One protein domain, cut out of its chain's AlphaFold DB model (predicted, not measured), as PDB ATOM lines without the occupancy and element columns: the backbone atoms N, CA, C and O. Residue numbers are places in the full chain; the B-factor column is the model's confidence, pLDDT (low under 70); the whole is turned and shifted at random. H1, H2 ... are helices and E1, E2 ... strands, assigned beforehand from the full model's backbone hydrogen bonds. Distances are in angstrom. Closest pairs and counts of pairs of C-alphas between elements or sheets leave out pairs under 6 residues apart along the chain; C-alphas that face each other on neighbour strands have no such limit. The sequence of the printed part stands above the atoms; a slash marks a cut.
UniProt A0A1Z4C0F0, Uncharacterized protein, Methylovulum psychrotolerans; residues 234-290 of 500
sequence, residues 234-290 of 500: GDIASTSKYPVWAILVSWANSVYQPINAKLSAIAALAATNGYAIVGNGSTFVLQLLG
ATOM      1  N   GLY A 234     -16.018 -47.613 -16.504       76.94
ATOM      2  CA  GLY A 234     -15.862 -49.072 -16.482       76.94
ATOM      3  C   GLY A 234     -17.023 -49.851 -17.109       76.94
ATOM      4  O   GLY A 234     -16.882 -51.040 -17.367       76.94
ATOM      5  N   ASP A 235     -18.149 -49.194 -17.399       83.12
ATOM      6  CA  ASP A 235     -19.339 -49.822 -17.988       83.12
ATOM      7  C   ASP A 235     -19.345 -49.768 -19.533       83.12
ATOM      8  O   ASP A 235     -20.397 -49.911 -20.148       83.12
ATOM      9  N   ILE A 236     -18.193 -49.563 -20.184       78.12
ATOM     10  CA  ILE A 236     -18.098 -49.307 -21.638       78.12
ATOM     11  C   ILE A 236     -18.684 -50.421 -22.529       78.12
ATOM     12  O   ILE A 236     -19.046 -50.167 -23.673       78.12
ATOM     13  N   ALA A 237     -18.794 -51.646 -22.010       82.00
ATOM     14  CA  ALA A 237     -19.389 -52.788 -22.708       82.00
ATOM     15  C   ALA A 237     -20.869 -53.034 -22.346       82.00
ATOM     16  O   ALA A 237     -21.464 -54.001 -22.818       82.00
ATOM     17  N   SER A 238     -21.465 -52.213 -21.475       86.12
ATOM     18  CA  SER A 238     -22.852 -52.395 -21.050       86.12
ATOM     19  C   SER A 238     -23.821 -52.047 -22.180       86.12
ATOM     20  O   SER A 238     -23.779 -50.955 -22.734       86.12
ATOM     21  N   THR A 239     -24.739 -52.966 -22.479       85.94
ATOM     22  CA  THR A 239     -25.853 -52.752 -23.419       85.94
ATOM     23  C   THR A 239     -27.149 -52.335 -22.721       85.94
ATOM     24  O   THR A 239     -28.156 -52.098 -23.382       85.94
ATOM     25  N   SER A 240     -27.142 -52.267 -21.388       86.62
ATOM     26  CA  SER A 240     -28.323 -52.017 -20.557       86.62
ATOM     27  C   SER A 240     -28.232 -50.747 -19.716       86.62
ATOM     28  O   SER A 240     -29.231 -50.371 -19.106       86.62
ATOM     29  N   LYS A 241     -27.066 -50.085 -19.671       90.94
ATOM     30  CA  LYS A 241     -26.862 -48.821 -18.957       90.94
ATOM     31  C   LYS A 241     -26.734 -47.635 -19.912       90.94
ATOM     32  O   LYS A 241     -26.063 -47.716 -20.936       90.94
ATOM     33  N   TYR A 242     -27.305 -46.505 -19.514       90.56
ATOM     34  CA  TYR A 242     -27.182 -45.210 -20.169       90.56
ATOM     35  C   TYR A 242     -26.034 -44.407 -19.538       90.56
ATOM     36  O   TYR A 242     -26.024 -44.211 -18.318       90.56
ATOM     37  N   PRO A 243     -25.045 -43.946 -20.321       90.94
ATOM     38  CA  PRO A 243     -23.942 -43.150 -19.798       90.94
ATOM     39  C   PRO A 243     -24.378 -41.716 -19.492       90.94
ATOM     40  O   PRO A 243     -25.089 -41.085 -20.276       90.94
ATOM     41  N   VAL A 244     -23.873 -41.147 -18.398       91.00
ATOM     42  CA  VAL A 244     -24.008 -39.703 -18.166       91.00
ATOM     43  C   VAL A 244     -23.044 -38.902 -19.038       91.00
ATOM     44  O   VAL A 244     -21.892 -39.292 -19.250       91.00
ATOM     45  N   TRP A 245     -23.488 -37.722 -19.479       89.75
ATOM     46  CA  TRP A 245     -22.704 -36.833 -20.343       89.75
ATOM     47  C   TRP A 245     -21.301 -36.535 -19.793       89.75
ATOM     48  O   TRP A 245     -20.319 -36.591 -20.527       89.75
ATOM     49  N   ALA A 246     -21.183 -36.290 -18.484       89.12
ATOM     50  CA  ALA A 246     -19.902 -35.993 -17.844       89.12
ATOM     51  C   ALA A 246     -18.872 -37.128 -18.001       89.12
ATOM     52  O   ALA A 246     -17.692 -36.865 -18.227       89.12
ATOM     53  N   ILE A 247     -19.315 -38.387 -17.930       88.25
ATOM     54  CA  ILE A 247     -18.446 -39.561 -18.076       88.25
ATOM     55  C   ILE A 247     -18.050 -39.765 -19.535       88.25
ATOM     56  O   ILE A 247     -16.884 -40.042 -19.801       88.25
ATOM     57  N   LEU A 248     -18.973 -39.552 -20.476       87.62
ATOM     58  CA  LEU A 248     -18.673 -39.553 -21.912       87.62
ATOM     59  C   LEU A 248     -17.597 -38.522 -22.262       87.62
ATOM     60  O   LEU A 248     -16.626 -38.856 -22.937       87.62
ATOM     61  N   VAL A 249     -17.728 -37.295 -21.753       86.38
ATOM     62  CA  VAL A 249     -16.739 -36.228 -21.963       86.38
ATOM     63  C   VAL A 249     -15.404 -36.571 -21.296       86.38
ATOM     64  O   VAL A 249     -14.353 -36.402 -21.910       86.38
ATOM     65  N   SER A 250     -15.424 -37.092 -20.067       86.69
ATOM     66  CA  SER A 250     -14.205 -37.513 -19.364       86.69
ATOM     67  C   SER A 250     -13.476 -38.639 -20.101       86.69
ATOM     68  O   SER A 250     -12.256 -38.586 -20.247       86.69
ATOM     69  N   TRP A 251     -14.207 -39.649 -20.581       86.50
ATOM     70  CA  TRP A 251     -13.650 -40.728 -21.392       86.50
ATOM     71  C   TRP A 251     -13.090 -40.189 -22.710       86.50
ATOM     72  O   TRP A 251     -11.936 -40.471 -23.035       86.50
ATOM     73  N   ALA A 252     -13.853 -39.359 -23.427       85.56
ATOM     74  CA  ALA A 252     -13.425 -38.785 -24.697       85.56
ATOM     75  C   ALA A 252     -12.126 -37.986 -24.540       85.56
ATOM     76  O   ALA A 252     -11.204 -38.189 -25.320       85.56
ATOM     77  N   ASN A 253     -12.000 -37.175 -23.487       82.88
ATOM     78  CA  ASN A 253     -10.773 -36.429 -23.194       82.88
ATOM     79  C   ASN A 253      -9.595 -37.318 -22.752       82.88
ATOM     80  O   ASN A 253      -8.446 -36.893 -22.843       82.88
ATOM     81  N   SER A 254      -9.860 -38.529 -22.246       80.94
ATOM     82  CA  SER A 254      -8.812 -39.493 -21.880       80.94
ATOM     83  C   SER A 254      -8.263 -40.266 -23.082       80.94
ATOM     84  O   SER A 254      -7.095 -40.649 -23.083       80.94
ATOM     85  N   VAL A 255      -9.092 -40.487 -24.106       80.25
ATOM     86  CA  VAL A 255      -8.735 -41.265 -25.303       80.25
ATOM     87  C   VAL A 255      -8.298 -40.358 -26.452       80.25
ATOM     88  O   VAL A 255      -7.381 -40.697 -27.198       80.25
ATOM     89  N   TYR A 256      -8.932 -39.195 -26.590       80.00
ATOM     90  CA  TYR A 256      -8.720 -38.265 -27.689       80.00
ATOM     91  C   TYR A 256      -8.148 -36.946 -27.188       80.00
ATOM     92  O   TYR A 256      -8.587 -36.386 -26.185       80.00
ATOM     93  N   GLN A 257      -7.193 -36.407 -27.944       71.88
ATOM     94  CA  GLN A 257      -6.740 -35.038 -27.742       71.88
ATOM     95  C   GLN A 257      -7.680 -34.076 -28.481       71.88
ATOM     96  O   GLN A 257      -7.980 -34.306 -29.657       71.88
ATOM     97  N   PRO A 258      -8.148 -32.997 -27.829       71.75
ATOM     98  CA  PRO A 258      -8.927 -31.957 -28.491       71.75
ATOM     99  C   PRO A 258      -8.172 -31.378 -29.693       71.75
ATOM    100  O   PRO A 258      -6.963 -31.172 -29.623       71.75
ATOM    101  N   ILE A 259      -8.878 -31.041 -30.776       71.19
ATOM    102  CA  ILE A 259      -8.269 -30.512 -32.014       71.19
ATOM    103  C   ILE A 259      -7.463 -29.217 -31.800       71.19
ATOM    104  O   ILE A 259      -6.572 -28.888 -32.576       71.19
ATOM    105  N   ASN A 260      -7.787 -28.478 -30.738       73.81
ATOM    106  CA  ASN A 260      -7.142 -27.233 -30.331       73.81
ATOM    107  C   ASN A 260      -6.124 -27.416 -29.191       73.81
ATOM    108  O   ASN A 260      -5.505 -26.436 -28.769       73.81
ATOM    109  N   ALA A 261      -5.952 -28.632 -28.669       65.94
ATOM    110  CA  ALA A 261      -4.950 -28.906 -27.655       65.94
ATOM    111  C   ALA A 261      -3.562 -28.964 -28.302       65.94
ATOM    112  O   ALA A 261      -3.362 -29.571 -29.354       65.94
ATOM    113  N   LYS A 262      -2.573 -28.341 -27.652       62.69
ATOM    114  CA  LYS A 262      -1.172 -28.583 -27.998       62.69
ATOM    115  C   LYS A 262      -0.870 -30.052 -27.716       62.69
ATOM    116  O   LYS A 262      -1.135 -30.514 -26.609       62.69
ATOM    117  N   LEU A 263      -0.297 -30.744 -28.696       63.69
ATOM    118  CA  LEU A 263       0.142 -32.130 -28.578       63.69
ATOM    119  C   LEU A 263       1.124 -32.264 -27.408       63.69
ATOM    120  O   LEU A 263       2.289 -31.891 -27.525       63.69
ATOM    121  N   SER A 264       0.635 -32.731 -26.262       57.19
ATOM    122  CA  SER A 264       1.421 -32.809 -25.024       57.19
ATOM    123  C   SER A 264       2.223 -34.105 -24.929       57.19
ATOM    124  O   SER A 264       3.256 -34.137 -24.266       57.19
ATOM    125  N   ALA A 265       1.783 -35.154 -25.629       53.78
ATOM    126  CA  ALA A 265       2.513 -36.401 -25.818       53.78
ATOM    127  C   ALA A 265       1.976 -37.157 -27.044       53.78
ATOM    128  O   ALA A 265       0.764 -37.268 -27.228       53.78
ATOM    129  N   ILE A 266       2.876 -37.721 -27.852       57.66
ATOM    130  CA  ILE A 266       2.576 -38.890 -28.687       57.66
ATOM    131  C   ILE A 266       2.965 -40.095 -27.841       57.66
ATOM    132  O   ILE A 266       4.097 -40.161 -27.356       57.66
ATOM    133  N   ALA A 267       2.030 -41.018 -27.611       50.75
ATOM    134  CA  ALA A 267       2.328 -42.250 -26.891       50.75
ATOM    135  C   ALA A 267       3.552 -42.922 -27.548       50.75
ATOM    136  O   ALA A 267       3.521 -43.204 -28.742       50.75
ATOM    137  N   ALA A 268       4.618 -43.116 -26.761       47.41
ATOM    138  CA  ALA A 268       5.962 -43.603 -27.122       47.41
ATOM    139  C   ALA A 268       7.065 -42.568 -27.437       47.41
ATOM    140  O   ALA A 268       8.228 -42.966 -27.539       47.41
ATOM    141  N   LEU A 269       6.787 -41.262 -27.492       52.91
ATOM    142  CA  LEU A 269       7.845 -40.246 -27.574       52.91
ATOM    143  C   LEU A 269       8.159 -39.699 -26.177       52.91
ATOM    144  O   LEU A 269       7.645 -38.663 -25.759       52.91
ATOM    145  N   ALA A 270       9.004 -40.407 -25.425       52.56
ATOM    146  CA  ALA A 270       9.644 -39.794 -24.267       52.56
ATOM    147  C   ALA A 270      10.389 -38.537 -24.750       52.56
ATOM    148  O   ALA A 270      11.158 -38.616 -25.712       52.56
ATOM    149  N   ALA A 271      10.164 -37.390 -24.099       52.94
ATOM    150  CA  ALA A 271      10.685 -36.067 -24.478       52.94
ATOM    151  C   ALA A 271      12.230 -35.948 -24.485       52.94
ATOM    152  O   ALA A 271      12.778 -34.858 -24.621       52.94
ATOM    153  N   THR A 272      12.940 -37.064 -24.341       52.81
ATOM    154  CA  THR A 272      14.376 -37.149 -24.095       52.81
ATOM    155  C   THR A 272      15.191 -37.597 -25.309       52.81
ATOM    156  O   THR A 272      16.409 -37.470 -25.285       52.81
ATOM    157  N   ASN A 273      14.571 -38.114 -26.379       54.50
ATOM    158  CA  ASN A 273      15.320 -38.868 -27.398       54.50
ATOM    159  C   ASN A 273      15.732 -38.084 -28.656       54.50
ATOM    160  O   ASN A 273      16.246 -38.691 -29.588       54.50
ATOM    161  N   GLY A 274      15.537 -36.763 -28.722       59.44
ATOM    162  CA  GLY A 274      16.005 -35.975 -29.873       59.44
ATOM    163  C   GLY A 274      15.387 -36.391 -31.215       59.44
ATOM    164  O   GLY A 274      15.964 -36.131 -32.259       59.44
ATOM    165  N   TYR A 275      14.223 -37.048 -31.222       65.62
ATOM    166  CA  TYR A 275      13.475 -37.350 -32.444       65.62
ATOM    167  C   TYR A 275      12.368 -36.311 -32.632       65.62
ATOM    168  O   TYR A 275      11.622 -36.031 -31.694       65.62
ATOM    169  N   ALA A 276      12.226 -35.779 -33.846       66.06
ATOM    170  CA  ALA A 276      11.002 -35.110 -34.271       66.06
ATOM    171  C   ALA A 276      10.133 -36.085 -35.056       66.06
ATOM    172  O   ALA A 276      10.627 -36.924 -35.805       66.06
ATOM    173  N   ILE A 277       8.823 -35.948 -34.903       68.56
ATOM    174  CA  ILE A 277       7.876 -36.665 -35.744       68.56
ATOM    175  C   ILE A 277       7.631 -35.810 -36.982       68.56
ATOM    176  O   ILE A 277       7.122 -34.695 -36.882       68.56
ATOM    177  N   VAL A 278       8.043 -36.323 -38.142       67.19
ATOM    178  CA  VAL A 278       7.927 -35.639 -39.434       67.19
ATOM    179  C   VAL A 278       6.931 -36.411 -40.294       67.19
ATOM    180  O   VAL A 278       6.997 -37.637 -40.394       67.19
ATOM    181  N   GLY A 279       5.979 -35.699 -40.898       67.50
ATOM    182  CA  GLY A 279       5.088 -36.283 -41.897       67.50
ATOM    183  C   GLY A 279       5.823 -36.428 -43.228       67.50
ATOM    184  O   GLY A 279       6.272 -35.428 -43.780       67.50
ATOM    185  N   ASN A 280       5.931 -37.650 -43.756       61.00
ATOM    186  CA  ASN A 280       6.559 -37.928 -45.057       61.00
ATOM    187  C   ASN A 280       5.503 -38.185 -46.151       61.00
ATOM    188  O   ASN A 280       5.571 -39.156 -46.899       61.00
ATOM    189  N   GLY A 281       4.441 -37.374 -46.172       56.84
ATOM    190  CA  GLY A 281       3.367 -37.439 -47.174       56.84
ATOM    191  C   GLY A 281       2.355 -38.584 -47.020       56.84
ATOM    192  O   GLY A 281       1.191 -38.378 -47.346       56.84
ATOM    193  N   SER A 282       2.749 -39.741 -46.474       57.69
ATOM    194  CA  SER A 282       1.856 -40.910 -46.304       57.69
ATOM    195  C   SER A 282       1.800 -41.462 -44.876       57.69
ATOM    196  O   SER A 282       0.818 -42.093 -44.496       57.69
ATOM    197  N   THR A 283       2.840 -41.236 -44.071       57.56
ATOM    198  CA  THR A 283       2.930 -41.675 -42.671       57.56
ATOM    199  C   THR A 283       3.686 -40.645 -41.831       57.56
ATOM    200  O   THR A 283       4.368 -39.760 -42.357       57.56
ATOM    201  N   PHE A 284       3.570 -40.770 -40.511       70.69
ATOM    202  CA  PHE A 284       4.424 -40.074 -39.556       70.69
ATOM    203  C   PHE A 284       5.598 -40.979 -39.191       70.69
ATOM    204  O   PHE A 284       5.392 -42.116 -38.764       70.69
ATOM    205  N   VAL A 285       6.822 -40.485 -39.361       68.31
ATOM    206  CA  VAL A 285       8.044 -41.213 -38.996       68.31
ATOM    207  C   VAL A 285       8.787 -40.472 -37.892       68.31
ATOM    208  O   VAL A 285       8.787 -39.240 -37.846       68.31
ATOM    209  N   LEU A 286       9.427 -41.223 -36.992       67.19
ATOM    210  CA  LEU A 286      10.384 -40.657 -36.045       67.19
ATOM    211  C   LEU A 286      11.677 -40.361 -36.801       67.19
ATOM    212  O   LEU A 286      12.400 -41.277 -37.193       67.19
ATOM    213  N   GLN A 287      11.982 -39.084 -36.988       69.62
ATOM    214  CA  GLN A 287      13.240 -38.639 -37.562       69.62
ATOM    215  C   GLN A 287      14.170 -38.167 -36.450       69.62
ATOM    216  O   GLN A 287      13.848 -37.242 -35.705       69.62
ATOM    217  N   LEU A 288      15.331 -38.812 -36.339       70.12
ATOM    218  CA  LEU A 288      16.363 -38.439 -35.377       70.12
ATOM    219  C   LEU A 288      16.914 -37.056 -35.740       70.12
ATOM    220  O   LEU A 288      17.635 -36.909 -36.729       70.12
ATOM    221  N   LEU A 289      16.598 -36.040 -34.942       65.19
ATOM    222  CA  LEU A 289      17.258 -34.742 -34.993       65.19
ATOM    223  C   LEU A 289      18.614 -34.891 -34.296       65.19
ATOM    224  O   LEU A 289      18.750 -34.636 -33.104       65.19
ATOM    225  N   GLY A 290      19.622 -35.361 -35.031       58.66
ATOM    226  CA  GLY A 290      20.985 -35.409 -34.491       58.66
ATOM    227  C   GLY A 290      21.975 -36.336 -35.185       58.66
ATOM    228  O   GLY A 290      23.169 -36.056 -35.131       58.66
TER     229      GLY A 290
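AT A GLANCE: This is residues 234 to 290 of the 500 residues of an uncharacterized protein of Methylovulum psychrotolerans (UniProt A0A1Z4C0F0). With little regular structure, this is an extended rod: a two-strand hairpin, E1 and E2, toward one end, and one helix, H1, toward the other, joined by a long winding link. The 57 printed residues hold H1, E1 and E2 in that order, under half of them in these elements; the class is mixed, the sheet antiparallel. The radius of gyration of the C-alphas is 17.0 A and the spans are 53 by 23 by 21 A.

IN THESE COORDINATES: E1 is residues 275 to 279, 12.7 A long, and E2 residues 284 to 288, 12.8 A, ending at C-alpha 288 (16.363, -38.439, -35.377). H1 is residues 245 to 255, 15.5 A, beginning at C-alpha 245 (-22.704, -36.833, -20.343).

HOW THE PARTS SIT: The hairpin E1 and E2 has a tight link; N 276 and O 287 are within hydrogen-bond range at 2.9 A. H1 and E2 are apart. In H1 every O i to N i+4 pair is within hydrogen-bond range.

THE WHOLE: The printed part has no cut. The link H1 to E1, 19 residues, is long. Residues 237 to 242 and 258 to 264 stand free. Residues 261 to 283, 285 to 287 and 289 to 290 have pLDDT under 70.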